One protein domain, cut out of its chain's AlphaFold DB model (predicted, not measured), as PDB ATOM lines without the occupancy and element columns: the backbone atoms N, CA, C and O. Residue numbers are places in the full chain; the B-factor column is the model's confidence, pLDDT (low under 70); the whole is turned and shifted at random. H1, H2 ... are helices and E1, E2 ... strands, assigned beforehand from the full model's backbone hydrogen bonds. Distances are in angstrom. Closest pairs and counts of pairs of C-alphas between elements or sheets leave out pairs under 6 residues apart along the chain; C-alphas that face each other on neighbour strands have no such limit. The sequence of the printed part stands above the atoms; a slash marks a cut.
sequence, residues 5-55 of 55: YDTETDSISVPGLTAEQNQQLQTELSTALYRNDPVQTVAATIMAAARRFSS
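AT A GLANCE: This is residues 5 to 55 of the 55 residues of a protein of Frondihabitans sp. PhB188 (UniProt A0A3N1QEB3). Two helices of similar length, H1 and H2, lie side by side as a helical hairpin, and a short strand, E1, packs on H1 after an opening turn folded back on itself. The printed part has 51 residues, in the order E1, H1, H2, and is mostly helix. It is compact, with a radius of gyration of the C-alphas of 10.5 A, and flat, spanning 28 by 24 by 13 A.

IN THESE COORDINATES: E1 is residues 11 to 13. H1, residues 19 to 34, runs 22.4 A from C-alpha 19 at (206.696, 203.630, 224.603). H2, residues 39 to 53, runs 21.3 A to C-alpha 53 at (214.419, 206.058, 233.142).

HOW THE PARTS SIT: Residues 5 to 6 pair antiparallel with residues 11 to 12 of E1, which pairs with no named strand. The closest C-alphas of E1 and H1, those of Ile 12 and Gln 26, are 5.7 A apart. H1 and H2 touch, closest at the C-alphas of Ala 32 and Val 42, 5.8 A apart. They run opposite ways at a shallow tilt of 21 degrees. E1 and H2 are apart. In H1 and H2 every O i to N i+4 pair is within hydrogen-bond range.

THE WHOLE: The C-alphas farthest apart, of Glu 8 and Ser 55, are 30.0 A apart. The printed part has no cut, and both links are tight. Residues 34 to 40 stand free. In this model, pLDDT is under 70 at residues 54 to 55.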
ATOM      1  N   TYR A   5     209.008 190.303 230.162       79.00
ATOM      2  CA  TYR A   5     209.526 189.882 228.871       79.00
ATOM      3  C   TYR A   5     208.522 188.911 228.262       79.00
ATOM      4  O   TYR A   5     208.168 187.910 228.891       79.00
ATOM      5  N   ASP A   6     208.021 189.265 227.089       80.44
ATOM      6  CA  ASP A   6     207.138 188.447 226.281       80.44
ATOM      7  C   ASP A   6     207.985 187.676 225.272       80.44
ATOM      8  O   ASP A   6     208.597 188.249 224.374       80.44
ATOM      9  N   THR A   7     208.022 186.358 225.438       75.31
ATOM     10  CA  THR A   7     208.762 185.453 224.561       75.31
ATOM     11  C   THR A   7     208.081 185.234 223.212       75.31
ATOM     12  O   THR A   7     208.749 184.807 222.278       75.31
ATOM     13  N   GLU A   8     206.769 185.473 223.094       79.75
ATOM     14  CA  GLU A   8     206.037 185.297 221.829       79.75
ATOM     15  C   GLU A   8     206.348 186.425 220.851       79.75
ATOM     16  O   GLU A   8     206.521 186.193 219.655       79.75
ATOM     17  N   THR A   9     206.444 187.647 221.370       79.00
ATOM     18  CA  THR A   9     206.758 188.843 220.580       79.00
ATOM     19  C   THR A   9     208.218 189.280 220.695       79.00
ATOM     20  O   THR A   9     208.594 190.279 220.084       79.00
ATOM     21  N   ASP A  10     209.027 188.538 221.461       73.94
ATOM     22  CA  ASP A  10     210.402 188.888 221.838       73.94
ATOM     23  C   ASP A  10     210.495 190.343 222.322       73.94
ATOM     24  O   ASP A  10     211.338 191.114 221.870       73.94
ATOM     25  N   SER A  11     209.569 190.757 223.197       79.00
ATOM     26  CA  SER A  11     209.430 192.155 223.611       79.00
ATOM     27  C   SER A  11     209.573 192.361 225.116       79.00
ATOM     28  O   SER A  11     209.084 191.580 225.934       79.00
ATOM     29  N   ILE A  12     210.250 193.438 225.510       81.69
ATOM     30  CA  ILE A  12     210.381 193.872 226.899       81.69
ATOM     31  C   ILE A  12     209.457 195.052 227.180       81.69
ATOM     32  O   ILE A  12     209.411 196.037 226.444       81.69
ATOM     33  N   SER A  13     208.740 194.977 228.297       81.19
ATOM     34  CA  SER A  13     207.953 196.091 228.808       81.19
ATOM     35  C   SER A  13     208.169 196.280 230.302       81.19
ATOM     36  O   SER A  13     208.199 195.338 231.103       81.19
ATOM     37  N   VAL A  14     208.315 197.542 230.686       82.44
ATOM     38  CA  VAL A  14     208.445 197.952 232.074       82.44
ATOM     39  C   VAL A  14     207.291 198.900 232.400       82.44
ATOM     40  O   VAL A  14     207.203 199.990 231.828       82.44
ATOM     41  N   PRO A  15     206.387 198.512 233.319       80.69
ATOM     42  CA  PRO A  15     205.316 199.383 233.775       80.69
ATOM     43  C   PRO A  15     205.891 200.676 234.360       80.69
ATOM     44  O   PRO A  15     206.749 200.629 235.242       80.69
ATOM     45  N   GLY A  16     205.401 201.817 233.873       79.38
ATOM     46  CA  GLY A  16     205.872 203.147 234.269       79.38
ATOM     47  C   GLY A  16     206.850 203.803 233.291       79.38
ATOM     48  O   GLY A  16     207.166 204.971 233.486       79.38
ATOM     49  N   LEU A  17     207.289 203.102 232.240       81.62
ATOM     50  CA  LEU A  17     208.077 203.688 231.150       81.62
ATOM     51  C   LEU A  17     207.198 204.063 229.953       81.62
ATOM     52  O   LEU A  17     206.188 203.404 229.683       81.62
ATOM     53  N   THR A  18     207.598 205.099 229.212       87.50
ATOM     54  CA  THR A  18     206.949 205.465 227.943       87.50
ATOM     55  C   THR A  18     207.218 204.419 226.859       87.50
ATOM     56  O   THR A  18     208.088 203.552 226.993       87.50
ATOM     57  N   ALA A  19     206.471 204.495 225.756       84.38
ATOM     58  CA  ALA A  19     206.696 203.630 224.603       84.38
ATOM     59  C   ALA A  19     208.127 203.776 224.049       84.38
ATOM     60  O   ALA A  19     208.778 202.761 223.812       84.38
ATOM     61  N   GLU A  20     208.660 205.003 223.933       86.00
ATOM     62  CA  GLU A  20     210.038 205.202 223.455       86.00
ATOM     63  C   GLU A  20     211.086 204.616 224.410       86.00
ATOM     64  O   GLU A  20     212.064 204.019 223.961       86.00
ATOM     65  N   GLN A  21     210.887 204.744 225.726       84.06
ATOM     66  CA  GLN A  21     211.809 204.193 226.727       84.06
ATOM     67  C   GLN A  21     211.825 202.659 226.705       84.06
ATOM     68  O   GLN A  21     212.893 202.050 226.766       84.06
ATOM     69  N   ASN A  22     210.657 202.024 226.559       83.62
ATOM     70  CA  ASN A  22     210.577 200.574 226.371       83.62
ATOM     71  C   ASN A  22     211.248 200.138 225.059       83.62
ATOM     72  O   ASN A  22     211.937 199.121 225.032       83.62
ATOM     73  N   GLN A  23     211.129 200.931 223.991       84.94
ATOM     74  CA  GLN A  23     211.773 200.645 222.708       84.94
ATOM     75  C   GLN A  23     213.309 200.778 222.770       84.94
ATOM     76  O   GLN A  23     214.030 199.990 222.149       84.94
ATOM     77  N   GLN A  24     213.834 201.716 223.564       84.38
ATOM     78  CA  GLN A  24     215.272 201.794 223.858       84.38
ATOM     79  C   GLN A  24     215.755 200.569 224.644       84.38
ATOM     80  O   GLN A  24     216.748 199.951 224.262       84.38
ATOM     81  N   LEU A  25     215.012 200.163 225.676       82.31
ATOM     82  CA  LEU A  25     215.280 198.948 226.453       82.31
ATOM     83  C   LEU A  25     215.286 197.684 225.582       82.31
ATOM     84  O   LEU A  25     216.168 196.839 225.730       82.31
ATOM     85  N   GLN A  26     214.347 197.585 224.641       83.62
ATOM     86  CA  GLN A  26     214.302 196.507 223.656       83.62
ATOM     87  C   GLN A  26     215.575 196.465 222.804       83.62
ATOM     88  O   GLN A  26     216.150 195.401 222.588       83.62
ATOM     89  N   THR A  27     216.046 197.624 222.344       84.31
ATOM     90  CA  THR A  27     217.252 197.721 221.508       84.31
ATOM     91  C   THR A  27     218.504 197.276 222.270       84.31
ATOM     92  O   THR A  27     219.346 196.554 221.726       84.31
ATOM     93  N   GLU A  28     218.626 197.669 223.540       80.75
ATOM     94  CA  GLU A  28     219.724 197.232 224.408       80.75
ATOM     95  C   GLU A  28     219.680 195.718 224.662       80.75
ATOM     96  O   GLU A  28     220.713 195.051 224.560       80.75
ATOM     97  N   LEU A  29     218.487 195.166 224.909       77.56
ATOM     98  CA  LEU A  29     218.269 193.730 225.086       77.56
ATOM     99  C   LEU A  29     218.685 192.936 223.843       77.56
ATOM    100  O   LEU A  29     219.504 192.022 223.945       77.56
ATOM    101  N   SER A  30     218.186 193.315 222.664       78.38
ATOM    102  CA  SER A  30     218.544 192.652 221.406       78.38
ATOM    103  C   SER A  30     220.048 192.727 221.128       78.38
ATOM    104  O   SER A  30     220.638 191.752 220.664       78.38
ATOM    105  N   THR A  31     220.701 193.845 221.462       80.62
ATOM    106  CA  THR A  31     222.155 194.001 221.295       80.62
ATOM    107  C   THR A  31     222.940 193.056 222.207       80.62
ATOM    108  O   THR A  31     223.910 192.442 221.760       80.62
ATOM    109  N   ALA A  32     222.532 192.924 223.470       76.19
ATOM    110  CA  ALA A  32     223.207 192.058 224.434       76.19
ATOM    111  C   ALA A  32     223.005 190.565 224.103       76.19
ATOM    112  O   ALA A  32     223.956 189.784 224.144       76.19
ATOM    113  N   LEU A  33     221.797 190.179 223.670       73.69
ATOM    114  CA  LEU A  33     221.512 188.822 223.186       73.69
ATOM    115  C   LEU A  33     222.305 188.488 221.915       73.69
ATOM    116  O   LEU A  33     222.892 187.411 221.827       73.69
ATOM    117  N   TYR A  34     222.395 189.418 220.956       78.12
ATOM    118  CA  TYR A  34     223.180 189.233 219.729       78.12
ATOM    119  C   TYR A  34     224.671 189.001 220.011       78.12
ATOM    120  O   TYR A  34     225.331 188.226 219.319       78.12
ATOM    121  N   ARG A  35     225.210 189.644 221.051       79.56
ATOM    122  CA  ARG A  35     226.607 189.472 221.478       79.56
ATOM    123  C   ARG A  35     226.867 188.168 222.234       79.56
ATOM    124  O   ARG A  35     228.022 187.896 222.547       79.56
ATOM    125  N   ASN A  36     225.838 187.344 222.463       73.44
ATOM    126  CA  ASN A  36     225.916 186.156 223.315       73.44
ATOM    127  C   ASN A  36     226.394 186.495 224.738       73.44
ATOM    128  O   ASN A  36     227.076 185.699 225.391       73.44
ATOM    129  N   ASP A  37     226.045 187.689 225.227       76.31
ATOM    130  CA  ASP A  37     226.399 188.078 226.584       76.31
ATOM    131  C   ASP A  37     225.707 187.137 227.585       76.31
ATOM    132  O   ASP A  37     224.564 186.714 227.367       76.31
ATOM    133  N   PRO A  38     226.358 186.811 228.716       78.56
ATOM    134  CA  PRO A  38     225.724 186.023 229.763       78.56
ATOM    135  C   PRO A  38     224.379 186.636 230.161       78.56
ATOM    136  O   PRO A  38     224.291 187.842 230.387       78.56
ATOM    137  N   VAL A  39     223.341 185.809 230.329       71.38
ATOM    138  CA  VAL A  39     221.977 186.248 230.709       71.38
ATOM    139  C   VAL A  39     221.980 187.186 231.927       71.38
ATOM    140  O   VAL A  39     221.173 188.107 232.022       71.38
ATOM    141  N   GLN A  40     222.925 186.992 232.846       70.12
ATOM    142  CA  GLN A  40     223.131 187.841 234.023       70.12
ATOM    143  C   GLN A  40     223.557 189.273 233.653       70.12
ATOM    144  O   GLN A  40     223.057 190.231 234.239       70.12
ATOM    145  N   THR A  41     224.435 189.425 232.658       75.50
ATOM    146  CA  THR A  41     224.848 190.717 232.091       75.50
ATOM    147  C   THR A  41     223.671 191.393 231.402       75.50
ATOM    148  O   THR A  41     223.411 192.565 231.651       75.50
ATOM    149  N   VAL A  42     222.902 190.639 230.611       72.06
ATOM    150  CA  VAL A  42     221.695 191.140 229.936       72.06
ATOM    151  C   VAL A  42     220.684 191.681 230.957       72.06
ATOM    152  O   VAL A  42     220.217 192.814 230.840       72.06
ATOM    153  N   ALA A  43     220.406 190.916 232.016       73.06
ATOM    154  CA  ALA A  43     219.511 191.332 233.096       73.06
ATOM    155  C   ALA A  43     220.036 192.560 233.863       73.06
ATOM    156  O   ALA A  43     219.249 193.437 234.229       73.06
ATOM    157  N   ALA A  44     221.349 192.653 234.097       77.38
ATOM    158  CA  ALA A  44     221.967 193.809 234.745       77.38
ATOM    159  C   ALA A  44     221.836 195.082 233.894       77.38
ATOM    160  O   ALA A  44     221.466 196.127 234.432       77.38
ATOM    161  N   THR A  45     222.061 194.984 232.581       75.88
ATOM    162  CA  THR A  45     221.879 196.088 231.626       75.88
ATOM    163  C   THR A  45     220.433 196.573 231.624       75.88
ATOM    164  O   THR A  45     220.189 197.759 231.838       75.88
ATOM    165  N   ILE A  46     219.465 195.653 231.523       75.94
ATOM    166  CA  ILE A  46     218.035 195.984 231.598       75.94
ATOM    167  C   ILE A  46     217.708 196.713 232.909       75.94
ATOM    168  O   ILE A  46     217.034 197.742 232.903       75.94
ATOM    169  N   MET A  47     218.164 196.190 234.053       75.81
ATOM    170  CA  MET A  47     217.884 196.811 235.351       75.81
ATOM    171  C   MET A  47     218.518 198.199 235.484       75.81
ATOM    172  O   MET A  47     217.911 199.087 236.087       75.81
ATOM    173  N   ALA A  48     219.717 198.399 234.935       79.88
ATOM    174  CA  ALA A  48     220.389 199.694 234.926       79.88
ATOM    175  C   ALA A  48     219.642 200.711 234.047       79.88
ATOM    176  O   ALA A  48     219.384 201.828 234.501       79.88
ATOM    177  N   ALA A  49     219.231 200.310 232.841       76.50
ATOM    178  CA  ALA A  49     218.448 201.140 231.928       76.50
ATOM    179  C   ALA A  49     217.086 201.512 232.530       76.50
ATOM    180  O   ALA A  49     216.733 202.688 232.609       76.50
ATOM    181  N   ALA A  50     216.368 200.527 233.073       75.12
ATOM    182  CA  ALA A  50     215.098 200.738 233.757       75.12
ATOM    183  C   ALA A  50     215.231 201.748 234.915       75.12
ATOM    184  O   ALA A  50     214.437 202.682 235.010       75.12
ATOM    185  N   ARG A  51     216.267 201.629 235.759       78.00
ATOM    186  CA  ARG A  51     216.526 202.599 236.839       78.00
ATOM    187  C   ARG A  51     216.806 204.005 236.320       78.00
ATOM    188  O   ARG A  51     216.298 204.957 236.901       78.00
ATOM    189  N   ARG A  52     217.581 204.132 235.239       78.19
ATOM    190  CA  ARG A  52     217.910 205.425 234.628       78.19
ATOM    191  C   ARG A  52     216.666 206.167 234.137       78.19
ATOM    192  O   ARG A  52     216.631 207.384 234.239       78.19
ATOM    193  N   PHE A  53     215.665 205.455 233.624       74.62
ATOM    194  CA  PHE A  53     214.419 206.058 233.142       74.62
ATOM    195  C   PHE A  53     213.393 206.362 234.241       74.62
ATOM    196  O   PHE A  53     212.428 207.077 233.989       74.62
ATOM    197  N   SER A  54     213.581 205.809 235.441       66.69
ATOM    198  CA  SER A  54     212.698 206.006 236.596       66.69
ATOM    199  C   SER A  54     213.177 207.102 237.563       66.69
ATOM    200  O   SER A  54     212.518 207.314 238.582       66.69
ATOM    201  N   SER A  55     214.324 207.740 237.299       56.94
ATOM    202  CA  SER A  55     214.823 208.932 238.012       56.94
ATOM    203  C   SER A  55     214.529 210.192 237.214       56.94
ATOM    204  O   SER A  55     214.261 211.220 237.869       56.94
TER     205      SER A  55